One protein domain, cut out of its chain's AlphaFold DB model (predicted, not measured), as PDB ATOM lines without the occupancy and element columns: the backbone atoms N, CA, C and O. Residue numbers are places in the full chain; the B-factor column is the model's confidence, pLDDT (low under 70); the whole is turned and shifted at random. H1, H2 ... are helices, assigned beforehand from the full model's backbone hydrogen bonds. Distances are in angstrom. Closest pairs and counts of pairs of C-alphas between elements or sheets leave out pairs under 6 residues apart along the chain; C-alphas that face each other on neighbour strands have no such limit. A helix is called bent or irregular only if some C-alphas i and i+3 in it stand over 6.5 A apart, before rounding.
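Overview. This is residues 173 to 277 of the 350 residues of the protein "Transposase" of Dethiosulfovibrio peptidovorans DSM 11002 (UniProt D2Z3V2). Two long helices, H2 and H3, lie side by side as a hairpin; H1 folds back on the first part of H2 and H4 packs on the last part of H3, so that H1, H2, H3 and H4 ring a small bundle, up and down, each running against the one before it. H5 turns off after H4 and packs on H2 farther along, and a long loop between H3 and H4 reaches out beyond the bundle, where residues 245 to 250 stick out free. The printed part has 105 residues with five named helices, H1 to H5 in order, and no named strand: the class is all helix. It is only just loose, close to compact, with a radius of gyration of the C-alphas of 15.7 A, and it spans 57 by 24 by 19 A, the free loop adding to the length.

Along the chain. H1 is residues 173 to 186, 20.1 A from first to last C-alpha, beginning at C-alpha 173 (166.545, 140.811, 99.537). H2, residues 189 to 210, is 31.7 A long and ends at C-alpha 210 (165.992, 154.234, 116.810). H3, residues 218 to 239, is 30.2 A long and only just irregular: C-alphas 224 and 227 are 6.7 A apart. H4, residues 256 to 266, is 15.4 A long. H5, residues 268 to 276, is 11.7 A long and irregular, with C-alphas 271 and 274 at 7.3 A; it ends at C-alpha 276 (164.071, 138.296, 116.701).

Arrangement. H1 and H2 form a hairpin and touch, opposite ways at a shallow tilt of 28 degrees; H2 does so with residues 189 to 195 alone, and the closest C-alphas, of Leu 179 and Ala 191, are 5.0 A apart. H2 and H3, also a hairpin, touch at a shallow tilt of 17 degrees, opposite ways, closest at the C-alphas of Trp 190 and Leu 232, 5.6 A. H3, with residues 233 to 237 alone, touches H4 in a third hairpin, opposite ways at 35.2 degrees, only just a steep tilt; the closest C-alphas, of Leu 233 and Leu 261, are 6.4 A apart. H1, with residues 178 to 182 alone, only just touches H4, with 3 pairs of C-alphas within 8 A, closest at Ile 182 and Ala 257, 6.4 A. H1 and H3 are apart, as are H2 and H4. H5 touches H2, whose residues 201 to 205 alone take part, the same way at a shallow tilt of 32 degrees, with the C-alphas of Ala 201 and Ala 275 closest at 6.5 A. H5 is close to but not clearly touching H3. Every O i to N i+4 pair is within hydrogen-bond range in H1, H2 and H4; in H3 it is 15 of 18 and in H5 3 of 5.

Size, cuts and confidence. The two C-alphas farthest apart, of Gly 212 and Ala 248, are 56.7 A apart. The printed part has no cut. The link from H3 to H4, residues 240 to 255, is long; H1 to H2 and H4 to H5 are tight links, and H2 to H3 is short. The mean pLDDT of the printed part is 94.3, with residues 246 and 248 under 70.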
ATOM      1  N   ALA A 173     166.617 140.083 100.807       95.69
ATOM      2  CA  ALA A 173     166.545 140.811  99.537       95.69
ATOM      3  C   ALA A 173     166.369 139.871  98.328       95.69
ATOM      4  O   ALA A 173     165.662 140.221  97.381       95.69
ATOM      5  N   HIS A 174     166.957 138.668  98.357       94.19
ATOM      6  CA  HIS A 174     166.735 137.659  97.317       94.19
ATOM      7  C   HIS A 174     165.314 137.103  97.385       94.19
ATOM      8  O   HIS A 174     164.608 137.105  96.377       94.19
ATOM      9  N   LEU A 175     164.863 136.737  98.586       96.31
ATOM     10  CA  LEU A 175     163.508 136.244  98.818       96.31
ATOM     11  C   LEU A 175     162.431 137.244  98.376       96.31
ATOM     12  O   LEU A 175     161.479 136.861  97.704       96.31
ATOM     13  N   ILE A 176     162.608 138.535  98.671       97.62
ATOM     14  CA  ILE A 176     161.707 139.606  98.220       97.62
ATOM     15  C   ILE A 176     161.594 139.638  96.695       97.62
ATOM     16  O   ILE A 176     160.490 139.797  96.172       97.62
ATOM     17  N   ARG A 177     162.716 139.518  95.971       97.00
ATOM     18  CA  ARG A 177     162.714 139.521  94.498       97.00
ATOM     19  C   ARG A 177     161.984 138.296  93.952       97.00
ATOM     20  O   ARG A 177     161.223 138.424  92.998       97.00
ATOM     21  N   GLU A 178     162.177 137.132  94.568       97.31
ATOM     22  CA  GLU A 178     161.485 135.900  94.178       97.31
ATOM     23  C   GLU A 178     159.976 135.960  94.462       97.31
ATOM     24  O   GLU A 178     159.181 135.591  93.596       97.31
ATOM     25  N   LEU A 179     159.572 136.491  95.621       98.38
ATOM     26  CA  LEU A 179     158.166 136.745  95.960       98.38
ATOM     27  C   LEU A 179     157.516 137.712  94.967       98.38
ATOM     28  O   LEU A 179     156.427 137.442  94.461       98.38
ATOM     29  N   ARG A 180     158.210 138.810  94.635       98.25
ATOM     30  CA  ARG A 180     157.746 139.771  93.628       98.25
ATOM     31  C   ARG A 180     157.536 139.087  92.279       98.25
ATOM     32  O   ARG A 180     156.474 139.237  91.689       98.25
ATOM     33  N   ALA A 181     158.503 138.283  91.840       97.81
ATOM     34  CA  ALA A 181     158.409 137.559  90.580       97.81
ATOM     35  C   ALA A 181     157.248 136.550  90.562       97.81
ATOM     36  O   ALA A 181     156.647 136.344  89.513       97.81
ATOM     37  N   ILE A 182     156.911 135.901  91.681       97.88
ATOM     38  CA  ILE A 182     155.739 135.013  91.740       97.88
ATOM     39  C   ILE A 182     154.452 135.816  91.583       97.88
ATOM     40  O   ILE A 182     153.621 135.447  90.755       97.88
ATOM     41  N   HIS A 183     154.302 136.908  92.329       98.12
ATOM     42  CA  HIS A 183     153.118 137.757  92.229       98.12
ATOM     43  C   HIS A 183     152.955 138.328  90.809       98.12
ATOM     44  O   HIS A 183     151.913 138.126  90.198       98.12
ATOM     45  N   GLU A 184     154.009 138.920  90.238       97.44
ATOM     46  CA  GLU A 184     153.990 139.499  88.883       97.44
ATOM     47  C   GLU A 184     153.657 138.461  87.797       97.44
ATOM     48  O   GLU A 184     152.936 138.770  86.855       97.44
ATOM     49  N   ASN A 185     154.159 137.225  87.919       96.69
ATOM     50  CA  ASN A 185     153.973 136.202  86.882       96.69
ATOM     51  C   ASN A 185     152.724 135.330  87.066       96.69
ATOM     52  O   ASN A 185     152.361 134.607  86.141       96.69
ATOM     53  N   THR A 186     152.121 135.297  88.259       95.38
ATOM     54  CA  THR A 186     151.033 134.347  88.568       95.38
ATOM     55  C   THR A 186     149.815 134.973  89.239       95.38
ATOM     56  O   THR A 186     148.814 134.284  89.392       95.38
ATOM     57  N   GLY A 187     149.882 136.239  89.665       96.31
ATOM     58  CA  GLY A 187     148.793 136.915  90.379       96.31
ATOM     59  C   GLY A 187     148.528 136.380  91.790       96.31
ATOM     60  O   GLY A 187     147.518 136.709  92.396       96.31
ATOM     61  N   GLN A 188     149.406 135.534  92.335       97.19
ATOM     62  CA  GLN A 188     149.188 134.932  93.647       97.19
ATOM     63  C   GLN A 188     149.442 135.938  94.779       97.19
ATOM     64  O   GLN A 188     150.588 136.316  95.046       97.19
ATOM     65  N   GLU A 189     148.375 136.352  95.464       97.94
ATOM     66  CA  GLU A 189     148.414 137.408  96.489       97.94
ATOM     67  C   GLU A 189     149.232 137.049  97.732       97.94
ATOM     68  O   GLU A 189     149.920 137.914  98.275       97.94
ATOM     69  N   TRP A 190     149.280 135.768  98.128       98.06
ATOM     70  CA  TRP A 190     150.090 135.337  99.279       98.06
ATOM     71  C   TRP A 190     151.558 135.763  99.135       98.06
ATOM     72  O   TRP A 190     152.209 136.083 100.128       98.06
ATOM     73  N   ALA A 191     152.088 135.807  97.906       98.19
ATOM     74  CA  ALA A 191     153.467 136.203  97.652       98.19
ATOM     75  C   ALA A 191     153.664 137.715  97.841       98.19
ATOM     76  O   ALA A 191     154.678 138.152  98.393       98.19
ATOM     77  N   SER A 192     152.680 138.518  97.420       98.44
ATOM     78  CA  SER A 192     152.661 139.968  97.638       98.44
ATOM     79  C   SER A 192     152.569 140.297  99.125       98.44
ATOM     80  O   SER A 192     153.352 141.105  99.630       98.44
ATOM     81  N   ASP A 193     151.673 139.629  99.846       98.56
ATOM     82  CA  ASP A 193     151.430 139.891 101.264       98.56
ATOM     83  C   ASP A 193     152.565 139.389 102.156       98.56
ATOM     84  O   ASP A 193     152.996 140.115 103.054       98.56
ATOM     85  N   LEU A 194     153.158 138.230 101.849       98.62
ATOM     86  CA  LEU A 194     154.353 137.754 102.549       98.62
ATOM     87  C   LEU A 194     155.536 138.711 102.344       98.62
ATOM     88  O   LEU A 194     156.263 139.024 103.288       98.62
ATOM     89  N   ARG A 195     155.693 139.262 101.134       98.56
ATOM     90  CA  ARG A 195     156.701 140.297 100.862       98.56
ATOM     91  C   ARG A 195     156.451 141.548 101.704       98.56
ATOM     92  O   ARG A 195     157.398 142.081 102.284       98.56
ATOM     93  N   LYS A 196     155.201 142.025 101.770       98.62
ATOM     94  CA  LYS A 196     154.821 143.189 102.592       98.62
ATOM     95  C   LYS A 196     155.098 142.930 104.074       98.62
ATOM     96  O   LYS A 196     155.628 143.823 104.726       98.62
ATOM     97  N   LEU A 197     154.811 141.729 104.579       98.56
ATOM     98  CA  LEU A 197     155.074 141.339 105.968       98.56
ATOM     99  C   LEU A 197     156.565 141.435 106.322       98.56
ATOM    100  O   LEU A 197     156.916 142.081 107.309       98.56
ATOM    101  N   LEU A 198     157.445 140.851 105.501       98.38
ATOM    102  CA  LEU A 198     158.896 140.893 105.732       98.38
ATOM    103  C   LEU A 198     159.438 142.331 105.695       98.38
ATOM    104  O   LEU A 198     160.215 142.741 106.555       98.38
ATOM    105  N   VAL A 199     158.993 143.132 104.722       98.19
ATOM    106  CA  VAL A 199     159.398 144.544 104.615       98.19
ATOM    107  C   VAL A 199     158.873 145.362 105.798       98.19
ATOM    108  O   VAL A 199     159.607 146.182 106.349       98.19
ATOM    109  N   TRP A 200     157.628 145.128 106.218       98.06
ATOM    110  CA  TRP A 200     157.036 145.785 107.381       98.06
ATOM    111  C   TRP A 200     157.829 145.489 108.655       98.06
ATOM    112  O   TRP A 200     158.177 146.422 109.381       98.06
ATOM    113  N   ALA A 201     158.173 144.222 108.900       97.81
ATOM    114  CA  ALA A 201     158.964 143.831 110.063       97.81
ATOM    115  C   ALA A 201     160.347 144.499 110.036       97.81
ATOM    116  O   ALA A 201     160.800 145.018 111.056       97.81
ATOM    117  N   GLN A 202     160.978 144.591 108.862       97.75
ATOM    118  CA  GLN A 202     162.249 145.297 108.710       97.75
ATOM    119  C   GLN A 202     162.137 146.808 108.964       97.75
ATOM    120  O   GLN A 202     163.029 147.403 109.572       97.75
ATOM    121  N   HIS A 203     161.056 147.455 108.524       97.75
ATOM    122  CA  HIS A 203     160.818 148.868 108.829       97.75
ATOM    123  C   HIS A 203     160.603 149.084 110.328       97.75
ATOM    124  O   HIS A 203     161.249 149.947 110.921       97.75
ATOM    125  N   LYS A 204     159.777 148.248 110.965       97.44
ATOM    126  CA  LYS A 204     159.525 148.339 112.407       97.44
ATOM    127  C   LYS A 204     160.758 148.056 113.249       97.44
ATOM    128  O   LYS A 204     160.967 148.738 114.246       97.44
ATOM    129  N   LYS A 205     161.611 147.127 112.818       96.94
ATOM    130  CA  LYS A 205     162.930 146.922 113.413       96.94
ATOM    131  C   LYS A 205     163.740 148.219 113.431       96.94
ATOM    132  O   LYS A 205     164.239 148.597 114.482       96.94
ATOM    133  N   LYS A 206     163.848 148.925 112.298       96.81
ATOM    134  CA  LYS A 206     164.599 150.194 112.227       96.81
ATOM    135  C   LYS A 206     164.026 151.264 113.158       96.81
ATOM    136  O   LYS A 206     164.790 151.927 113.849       96.81
ATOM    137  N   GLU A 207     162.700 151.402 113.200       97.06
ATOM    138  CA  GLU A 207     162.024 152.321 114.129       97.06
ATOM    139  C   GLU A 207     162.323 151.970 115.594       97.06
ATOM    140  O   GLU A 207     162.572 152.850 116.412       97.06
ATOM    141  N   PHE A 208     162.324 150.682 115.935       96.75
ATOM    142  CA  PHE A 208     162.573 150.228 117.298       96.75
ATOM    143  C   PHE A 208     164.038 150.348 117.717       96.75
ATOM    144  O   PHE A 208     164.283 150.737 118.856       96.75
ATOM    145  N   ILE A 209     164.991 150.112 116.811       96.44
ATOM    146  CA  ILE A 209     166.412 150.414 117.045       96.44
ATOM    147  C   ILE A 209     166.585 151.907 117.349       96.44
ATOM    148  O   ILE A 209     167.239 152.259 118.324       96.44
ATOM    149  N   ALA A 210     165.946 152.788 116.568       96.75
ATOM    150  CA  ALA A 210     165.992 154.234 116.810       96.75
ATOM    151  C   ALA A 210     165.365 154.637 118.161       96.75
ATOM    152  O   ALA A 210     165.736 155.656 118.733       96.75
ATOM    153  N   ALA A 211     164.448 153.821 118.686       96.19
ATOM    154  CA  ALA A 211     163.850 153.974 120.011       96.19
ATOM    155  C   ALA A 211     164.605 153.217 121.129       96.19
ATOM    156  O   ALA A 211     164.058 153.055 122.220       96.19
ATOM    157  N   GLY A 212     165.818 152.715 120.870       96.00
ATOM    158  CA  GLY A 212     166.668 152.054 121.868       96.00
ATOM    159  C   GLY A 212     166.273 150.615 122.221       96.00
ATOM    160  O   GLY A 212     166.666 150.117 123.271       96.00
ATOM    161  N   LYS A 213     165.482 149.937 121.380       94.69
ATOM    162  CA  LYS A 213     165.111 148.524 121.573       94.69
ATOM    163  C   LYS A 213     166.019 147.604 120.763       94.69
ATOM    164  O   LYS A 213     166.453 147.960 119.671       94.69
ATOM    165  N   ASP A 214     166.209 146.386 121.257       92.50
ATOM    166  CA  ASP A 214     167.064 145.351 120.661       92.50
ATOM    167  C   ASP A 214     166.278 144.163 120.063       92.50
ATOM    168  O   ASP A 214     166.849 143.322 119.369       92.50
ATOM    169  N   ARG A 215     164.965 144.088 120.315       93.44
ATOM    170  CA  ARG A 215     164.076 143.027 119.819       93.44
ATOM    171  C   ARG A 215     162.606 143.449 119.785       93.44
ATOM    172  O   ARG A 215     162.186 144.399 120.454       93.44
ATOM    173  N   PHE A 216     161.788 142.706 119.041       95.19
ATOM    174  CA  PHE A 216     160.329 142.760 119.197       95.19
ATOM    175  C   PHE A 216     159.897 142.128 120.528       95.19
ATOM    176  O   PHE A 216     160.533 141.206 121.034       95.19
ATOM    177  N   SER A 217     158.770 142.585 121.088       94.88
ATOM    178  CA  SER A 217     158.166 141.890 122.228       94.88
ATOM    179  C   SER A 217     157.714 140.479 121.818       94.88
ATOM    180  O   SER A 217     157.325 140.286 120.660       94.88
ATOM    181  N   PRO A 218     157.665 139.505 122.748       94.75
ATOM    182  CA  PRO A 218     157.191 138.151 122.443       94.75
ATOM    183  C   PRO A 218     155.797 138.132 121.800       94.75
ATOM    184  O   PRO A 218     155.535 137.362 120.877       94.75
ATOM    185  N   TYR A 219     154.920 139.043 122.234       95.44
ATOM    186  CA  TYR A 219     153.603 139.241 121.637       95.44
ATOM    187  C   TYR A 219     153.692 139.677 120.167       95.44
ATOM    188  O   TYR A 219     153.026 139.101 119.307       95.44
ATOM    189  N   CYS A 220     154.527 140.672 119.856       94.75
ATOM    190  CA  CYS A 220     154.719 141.127 118.481       94.75
ATOM    191  C   CYS A 220     155.327 140.028 117.602       94.75
ATOM    192  O   CYS A 220     154.812 139.810 116.507       94.75
ATOM    193  N   CYS A 221     156.345 139.303 118.080       94.88
ATOM    194  CA  CYS A 221     156.909 138.160 117.354       94.88
ATOM    195  C   CYS A 221     155.814 137.154 116.989       94.88
ATOM    196  O   CYS A 221     155.596 136.879 115.812       94.88
ATOM    197  N   ARG A 222     155.043 136.692 117.979       96.38
ATOM    198  CA  ARG A 222     154.054 135.636 117.753       96.38
ATOM    199  C   ARG A 222     152.873 136.084 116.896       96.38
ATOM    200  O   ARG A 222     152.493 135.386 115.960       96.38
ATOM    201  N   TYR A 223     152.265 137.225 117.214       97.06
ATOM    202  CA  TYR A 223     150.971 137.607 116.636       97.06
ATOM    203  C   TYR A 223     151.066 138.576 115.460       97.06
ATOM    204  O   TYR A 223     150.120 138.666 114.680       97.06
ATOM    205  N   ARG A 224     152.174 139.311 115.313       97.25
ATOM    206  CA  ARG A 224     152.365 140.249 114.193       97.25
ATOM    207  C   ARG A 224     153.309 139.719 113.119       97.25
ATOM    208  O   ARG A 224     153.274 140.255 112.019       97.25
ATOM    209  N   ILE A 225     154.124 138.707 113.423       97.75
ATOM    210  CA  ILE A 225     155.104 138.146 112.485       97.75
ATOM    211  C   ILE A 225     154.825 136.663 112.245       97.75
ATOM    212  O   ILE A 225     154.392 136.316 111.151       97.75
ATOM    213  N   ASP A 226     155.002 135.805 113.254       97.94
ATOM    214  CA  ASP A 226     154.967 134.348 113.076       97.94
ATOM    215  C   ASP A 226     153.600 133.850 112.601       97.94
ATOM    216  O   ASP A 226     153.530 133.120 111.617       97.94
ATOM    217  N   LYS A 227     152.511 134.268 113.259       98.19
ATOM    218  CA  LYS A 227     151.159 133.840 112.881       98.19
ATOM    219  C   LYS A 227     150.772 134.300 111.464       98.19
ATOM    220  O   LYS A 227     150.403 133.439 110.671       98.19
ATOM    221  N   PRO A 228     150.883 135.594 111.092       98.31
ATOM    222  CA  PRO A 228     150.627 136.017 109.715       98.31
ATOM    223  C   PRO A 228     151.517 135.312 108.687       98.31
ATOM    224  O   PRO A 228     151.049 134.981 107.602       98.31
ATOM    225  N   PHE A 229     152.783 135.058 109.024       98.56
ATOM    226  CA  PHE A 229     153.700 134.316 108.164       98.56
ATOM    227  C   PHE A 229     153.201 132.885 107.918       98.56
ATOM    228  O   PHE A 229     153.112 132.464 106.766       98.56
ATOM    229  N   ASP A 230     152.812 132.166 108.973       98.50
ATOM    230  CA  ASP A 230     152.300 130.795 108.879       98.50
ATOM    231  C   ASP A 230     150.969 130.725 108.123       98.50
ATOM    232  O   ASP A 230     150.796 129.862 107.261       98.50
ATOM    233  N   ASP A 231     150.057 131.663 108.390       98.44
ATOM    234  CA  ASP A 231     148.756 131.747 107.718       98.44
ATOM    235  C   ASP A 231     148.947 131.996 106.198       98.44
ATOM    236  O   ASP A 231     148.308 131.347 105.360       98.44
ATOM    237  N   LEU A 232     149.893 132.867 105.816       98.50
ATOM    238  CA  LEU A 232     150.259 133.121 104.414       98.50
ATOM    239  C   LEU A 232     150.938 131.914 103.753       98.50
ATOM    240  O   LEU A 232     150.635 131.603 102.596       98.50
ATOM    241  N   LEU A 233     151.825 131.210 104.466       97.88
ATOM    242  CA  LEU A 233     152.440 129.985 103.955       97.88
ATOM    243  C   LEU A 233     151.414 128.876 103.749       97.88
ATOM    244  O   LEU A 233     151.461 128.204 102.718       97.88
ATOM    245  N   ALA A 234     150.480 128.692 104.680       97.88
ATOM    246  CA  ALA A 234     149.408 127.713 104.547       97.88
ATOM    247  C   ALA A 234     148.541 128.009 103.311       97.88
ATOM    248  O   ALA A 234     148.316 127.114 102.491       97.88
ATOM    249  N   SER A 235     148.144 129.274 103.124       97.31
ATOM    250  CA  SER A 235     147.407 129.728 101.936       97.31
ATOM    251  C   SER A 235     148.186 129.466 100.641       97.31
ATOM    252  O   SER A 235     147.665 128.857  99.702       97.31
ATOM    253  N   GLY A 236     149.470 129.834 100.601       97.31
ATOM    254  CA  GLY A 236     150.317 129.594  99.435       97.31
ATOM    255  C   GLY A 236     150.522 128.109  99.133       97.31
ATOM    256  O   GLY A 236     150.471 127.701  97.971       97.31
ATOM    257  N   LEU A 237     150.720 127.269 100.152       97.00
ATOM    258  CA  LEU A 237     150.891 125.821  99.985       97.00
ATOM    259  C   LEU A 237     149.613 125.141  99.483       97.00
ATOM    260  O   LEU A 237     149.723 124.194  98.702       97.00
ATOM    261  N   ALA A 238     148.436 125.623  99.893       96.06
ATOM    262  CA  ALA A 238     147.147 125.145  99.397       96.06
ATOM    263  C   ALA A 238     146.928 125.513  97.918       96.06
ATOM    264  O   ALA A 238     146.479 124.676  97.140       96.06
ATOM    265  N   GLN A 239     147.318 126.727  97.509       95.38
ATOM    266  CA  GLN A 239     147.252 127.174  96.107       95.38
ATOM    267  C   GLN A 239     148.303 126.506  95.204       95.38
ATOM    268  O   GLN A 239     148.134 126.448  93.988       95.38
ATOM    269  N   ASN A 240     149.388 125.984  95.785       95.25
ATOM    270  CA  ASN A 240     150.464 125.300  95.066       95.25
ATOM    271  C   ASN A 240     150.629 123.862  95.592       95.25
ATOM    272  O   ASN A 240     151.629 123.565  96.267       95.25
ATOM    273  N   PRO A 241     149.671 122.957  95.315       92.88
ATOM    274  CA  PRO A 241     149.766 121.570  95.747       92.88
ATOM    275  C   PRO A 241     150.961 120.867  95.091       92.88
ATOM    276  O   PRO A 241     151.496 121.298  94.065       92.88
ATOM    277  N   LEU A 242     151.406 119.763  95.693       89.19
ATOM    278  CA  LEU A 242     152.431 118.936  95.064       89.19
ATOM    279  C   LEU A 242     151.890 118.377  93.740       89.19
ATOM    280  O   LEU A 242     150.766 117.876  93.712       89.19
ATOM    281  N   PRO A 243     152.683 118.418  92.657       84.94
ATOM    282  CA  PRO A 243     152.252 117.843  91.396       84.94
ATOM    283  C   PRO A 243     152.075 116.328  91.544       84.94
ATOM    284  O   PRO A 243     152.917 115.649  92.144       84.94
ATOM    285  N   THR A 244     150.984 115.807  90.991       79.69
ATOM    286  CA  THR A 244     150.649 114.381  90.977       79.69
ATOM    287  C   THR A 244     151.206 113.696  89.720       79.69
ATOM    288  O   THR A 244     151.453 114.337  88.699       79.69
ATOM    289  N   GLY A 245     151.443 112.381  89.795       74.94
ATOM    290  CA  GLY A 245     151.896 111.559  88.662       74.94
ATOM    291  C   GLY A 245     153.417 111.373  88.533       74.94
ATOM    292  O   GLY A 245     154.199 111.817  89.374       74.94
ATOM    293  N   LYS A 246     153.843 110.666  87.475       66.31
ATOM    294  CA  LYS A 246     155.259 110.484  87.106       66.31
ATOM    295  C   LYS A 246     155.661 111.565  86.100       66.31
ATOM    296  O   LYS A 246     155.003 111.742  85.082       66.31
ATOM    297  N   GLY A 247     156.743 112.284  86.376       70.75
ATOM    298  CA  GLY A 247     157.367 113.175  85.402       70.75
ATOM    299  C   GLY A 247     158.154 112.387  84.351       70.75
ATOM    300  O   GLY A 247     158.560 111.251  84.589       70.75
ATOM    301  N   ALA A 248     158.443 113.022  83.211       69.94
ATOM    302  CA  ALA A 248     159.140 112.395  82.077       69.94
ATOM    303  C   ALA A 248     160.513 111.774  82.426       69.94
ATOM    304  O   ALA A 248     161.002 110.916  81.699       69.94
ATOM    305  N   ARG A 249     161.145 112.201  83.531       72.44
ATOM    306  CA  ARG A 249     162.403 111.648  84.070       72.44
ATOM    307  C   ARG A 249     162.385 111.544  85.607       72.44
ATOM    308  O   ARG A 249     163.324 111.985  86.263       72.44
ATOM    309  N   GLY A 250     161.305 111.022  86.199       75.19
ATOM    310  CA  GLY A 250     161.211 110.781  87.652       75.19
ATOM    311  C   GLY A 250     160.133 111.611  88.354       75.19
ATOM    312  O   GLY A 250     159.026 111.746  87.841       75.19
ATOM    313  N   ARG A 251     160.412 112.147  89.554       75.75
ATOM    314  CA  ARG A 251     159.425 112.940  90.318       75.75
ATOM    315  C   ARG A 251     159.019 114.203  89.532       75.75
ATOM    316  O   ARG A 251     159.900 114.881  88.998       75.75
ATOM    317  N   PRO A 252     157.723 114.553  89.463       79.50
ATOM    318  CA  PRO A 252     157.273 115.747  88.757       79.50
ATOM    319  C   PRO A 252     157.843 117.036  89.372       79.50
ATOM    320  O   PRO A 252     158.063 117.146  90.582       79.50
ATOM    321  N   LYS A 253     158.097 118.030  88.513       84.06
ATOM    322  CA  LYS A 253     158.692 119.317  88.894       84.06
ATOM    323  C   LYS A 253     157.682 120.155  89.685       84.06
ATOM    324  O   LYS A 253     156.643 120.513  89.152       84.06
ATOM    325  N   LYS A 254     158.027 120.532  90.921       86.31
ATOM    326  CA  LYS A 254     157.148 121.265  91.858       86.31
ATOM    327  C   LYS A 254     156.776 122.701  91.442       86.31
ATOM    328  O   LYS A 254     155.800 123.240  91.939       86.31
ATOM    329  N   GLY A 255     157.534 123.331  90.544       89.88
ATOM    330  CA  GLY A 255     157.340 124.738  90.164       89.88
ATOM    331  C   GLY A 255     158.031 125.733  91.111       89.88
ATOM    332  O   GLY A 255     158.456 125.382  92.211       89.88
ATOM    333  N   LYS A 256     158.200 126.985  90.656       93.44
ATOM    334  CA  LYS A 256     158.953 128.020  91.397       93.44
ATOM    335  C   LYS A 256     158.260 128.425  92.704       93.44
ATOM    336  O   LYS A 256     158.925 128.496  93.730       93.44
ATOM    337  N   ALA A 257     156.942 128.627  92.665       95.94
ATOM    338  CA  ALA A 257     156.142 129.020  93.824       95.94
ATOM    339  C   ALA A 257     156.205 127.983  94.953       95.94
ATOM    340  O   ALA A 257     156.588 128.317  96.072       95.94
ATOM    341  N   ARG A 258     155.957 126.704  94.640       95.88
ATOM    342  CA  ARG A 258     156.062 125.615  95.621       95.88
ATOM    343  C   ARG A 258     157.460 125.493  96.227       95.88
ATOM    344  O   ARG A 258     157.577 125.340  97.436       95.88
ATOM    345  N   ASN A 259     158.514 125.580  95.412       95.00
ATOM    346  CA  ASN A 259     159.891 125.523  95.913       95.00
ATOM    347  C   ASN A 259     160.227 126.700  96.844       95.00
ATOM    348  O   ASN A 259     160.998 126.531  97.785       95.00
ATOM    349  N   LEU A 260     159.692 127.898  96.580       96.44
ATOM    350  CA  LEU A 260     159.894 129.050  97.460       96.44
ATOM    351  C   LEU A 260     159.128 128.888  98.782       96.44
ATOM    352  O   LEU A 260     159.707 129.131  99.833       96.44
ATOM    353  N   LEU A 261     157.875 128.429  98.740       97.88
ATOM    354  CA  LEU A 261     157.080 128.146  99.942       97.88
ATOM    355  C   LEU A 261     157.732 127.087 100.838       97.88
ATOM    356  O   LEU A 261     157.786 127.265 102.049       97.88
ATOM    357  N   GLU A 262     158.259 126.008 100.251       95.94
ATOM    358  CA  GLU A 262     158.999 124.990 101.006       95.94
ATOM    359  C   GLU A 262     160.259 125.582 101.649       95.94
ATOM    360  O   GLU A 262     160.485 125.330 102.824       95.94
ATOM    361  N   ARG A 263     161.008 126.454 100.954       95.75
ATOM    362  CA  ARG A 263     162.142 127.170 101.571       95.75
ATOM    363  C   ARG A 263     161.717 128.046 102.747       95.75
ATOM    364  O   ARG A 263     162.374 128.012 103.777       95.75
ATOM    365  N   PHE A 264     160.632 128.811 102.617       97.75
ATOM    366  CA  PHE A 264     160.132 129.628 103.726       97.75
ATOM    367  C   PHE A 264     159.664 128.795 104.920       97.75
ATOM    368  O   PHE A 264     159.850 129.217 106.055       97.75
ATOM    369  N   ARG A 265     159.055 127.632 104.667       97.44
ATOM    370  CA  ARG A 265     158.631 126.699 105.715       97.44
ATOM    371  C   ARG A 265     159.836 126.071 106.415       97.44
ATOM    372  O   ARG A 265     159.870 126.044 107.638       97.44
ATOM    373  N   ASP A 266     160.784 125.557 105.637       96.12
ATOM    374  CA  ASP A 266     161.903 124.756 106.143       96.12
ATOM    375  C   ASP A 266     162.971 125.625 106.825       96.12
ATOM    376  O   ASP A 266     163.642 125.141 107.727       96.12
ATOM    377  N   HIS A 267     163.075 126.904 106.445       96.44
ATOM    378  CA  HIS A 267     164.053 127.860 106.981       96.44
ATOM    379  C   HIS A 267     163.405 129.087 107.634       96.44
ATOM    380  O   HIS A 267     163.928 130.203 107.567       96.44
ATOM    381  N   LYS A 268     162.207 128.923 108.209       97.19
ATOM    382  CA  LYS A 268     161.461 130.028 108.832       97.19
ATOM    383  C   LYS A 268     162.308 130.761 109.873       97.19
ATOM    384  O   LYS A 268     162.303 131.991 109.916       97.19
ATOM    385  N   GLU A 269     163.021 130.005 110.699       96.00
ATOM    386  CA  GLU A 269     163.755 130.533 111.844       96.00
ATOM    387  C   GLU A 269     164.929 131.412 111.392       96.00
ATOM    388  O   GLU A 269     165.091 132.531 111.880       96.00
ATOM    389  N   GLU A 270     165.682 130.953 110.395       96.56
ATOM    390  CA  GLU A 270     166.828 131.634 109.790       96.56
ATOM    391  C   GLU A 270     166.402 132.857 108.969       96.56
ATOM    392  O   GLU A 270     167.086 133.883 108.957       96.56
ATOM    393  N   ILE A 271     165.249 132.779 108.293       97.38
ATOM    394  CA  ILE A 271     164.681 133.891 107.515       97.38
ATOM    395  C   ILE A 271     164.189 135.010 108.432       97.38
ATOM    396  O   ILE A 271     164.384 136.185 108.111       97.38
ATOM    397  N   LEU A 272     163.537 134.665 109.547       97.00
ATOM    398  CA  LEU A 272     162.941 135.623 110.484       97.00
ATOM    399  C   LEU A 272     163.891 136.053 111.609       97.00
ATOM    400  O   LEU A 272     163.515 136.905 112.420       97.00
ATOM    401  N   LEU A 273     165.123 135.535 111.653       95.62
ATOM    402  CA  LEU A 273     166.071 135.833 112.729       95.62
ATOM    403  C   LEU A 273     166.340 137.339 112.879       95.62
ATOM    404  O   LEU A 273     166.401 137.831 114.001       95.62
ATOM    405  N   TYR A 274     166.374 138.091 111.770       95.69
ATOM    406  CA  TYR A 274     166.539 139.554 111.791       95.69
ATOM    407  C   TYR A 274     165.471 140.286 112.609       95.69
ATOM    408  O   TYR A 274     165.736 141.386 113.094       95.69
ATOM    409  N   ALA A 275     164.265 139.725 112.723       94.75
ATOM    410  CA  ALA A 275     163.198 140.300 113.524       94.75
ATOM    411  C   ALA A 275     163.349 139.921 115.005       94.75
ATOM    412  O   ALA A 275     162.961 140.679 115.886       94.75
ATOM    413  N   ARG A 276     163.936 138.769 115.316       92.56
ATOM    414  CA  ARG A 276     164.071 138.296 116.701       92.56
ATOM    415  C   ARG A 276     165.271 138.905 117.409       92.56
ATOM    416  O   ARG A 276     165.191 139.166 118.605       92.56
ATOM    417  N   ASP A 277     166.331 139.157 116.654       95.12
ATOM    418  CA  ASP A 277     167.550 139.807 117.113       95.12
ATOM    419  C   ASP A 277     167.894 140.968 116.172       95.12
ATOM    420  O   ASP A 277     168.127 140.800 114.965       95.12
TER     421      ASP A 277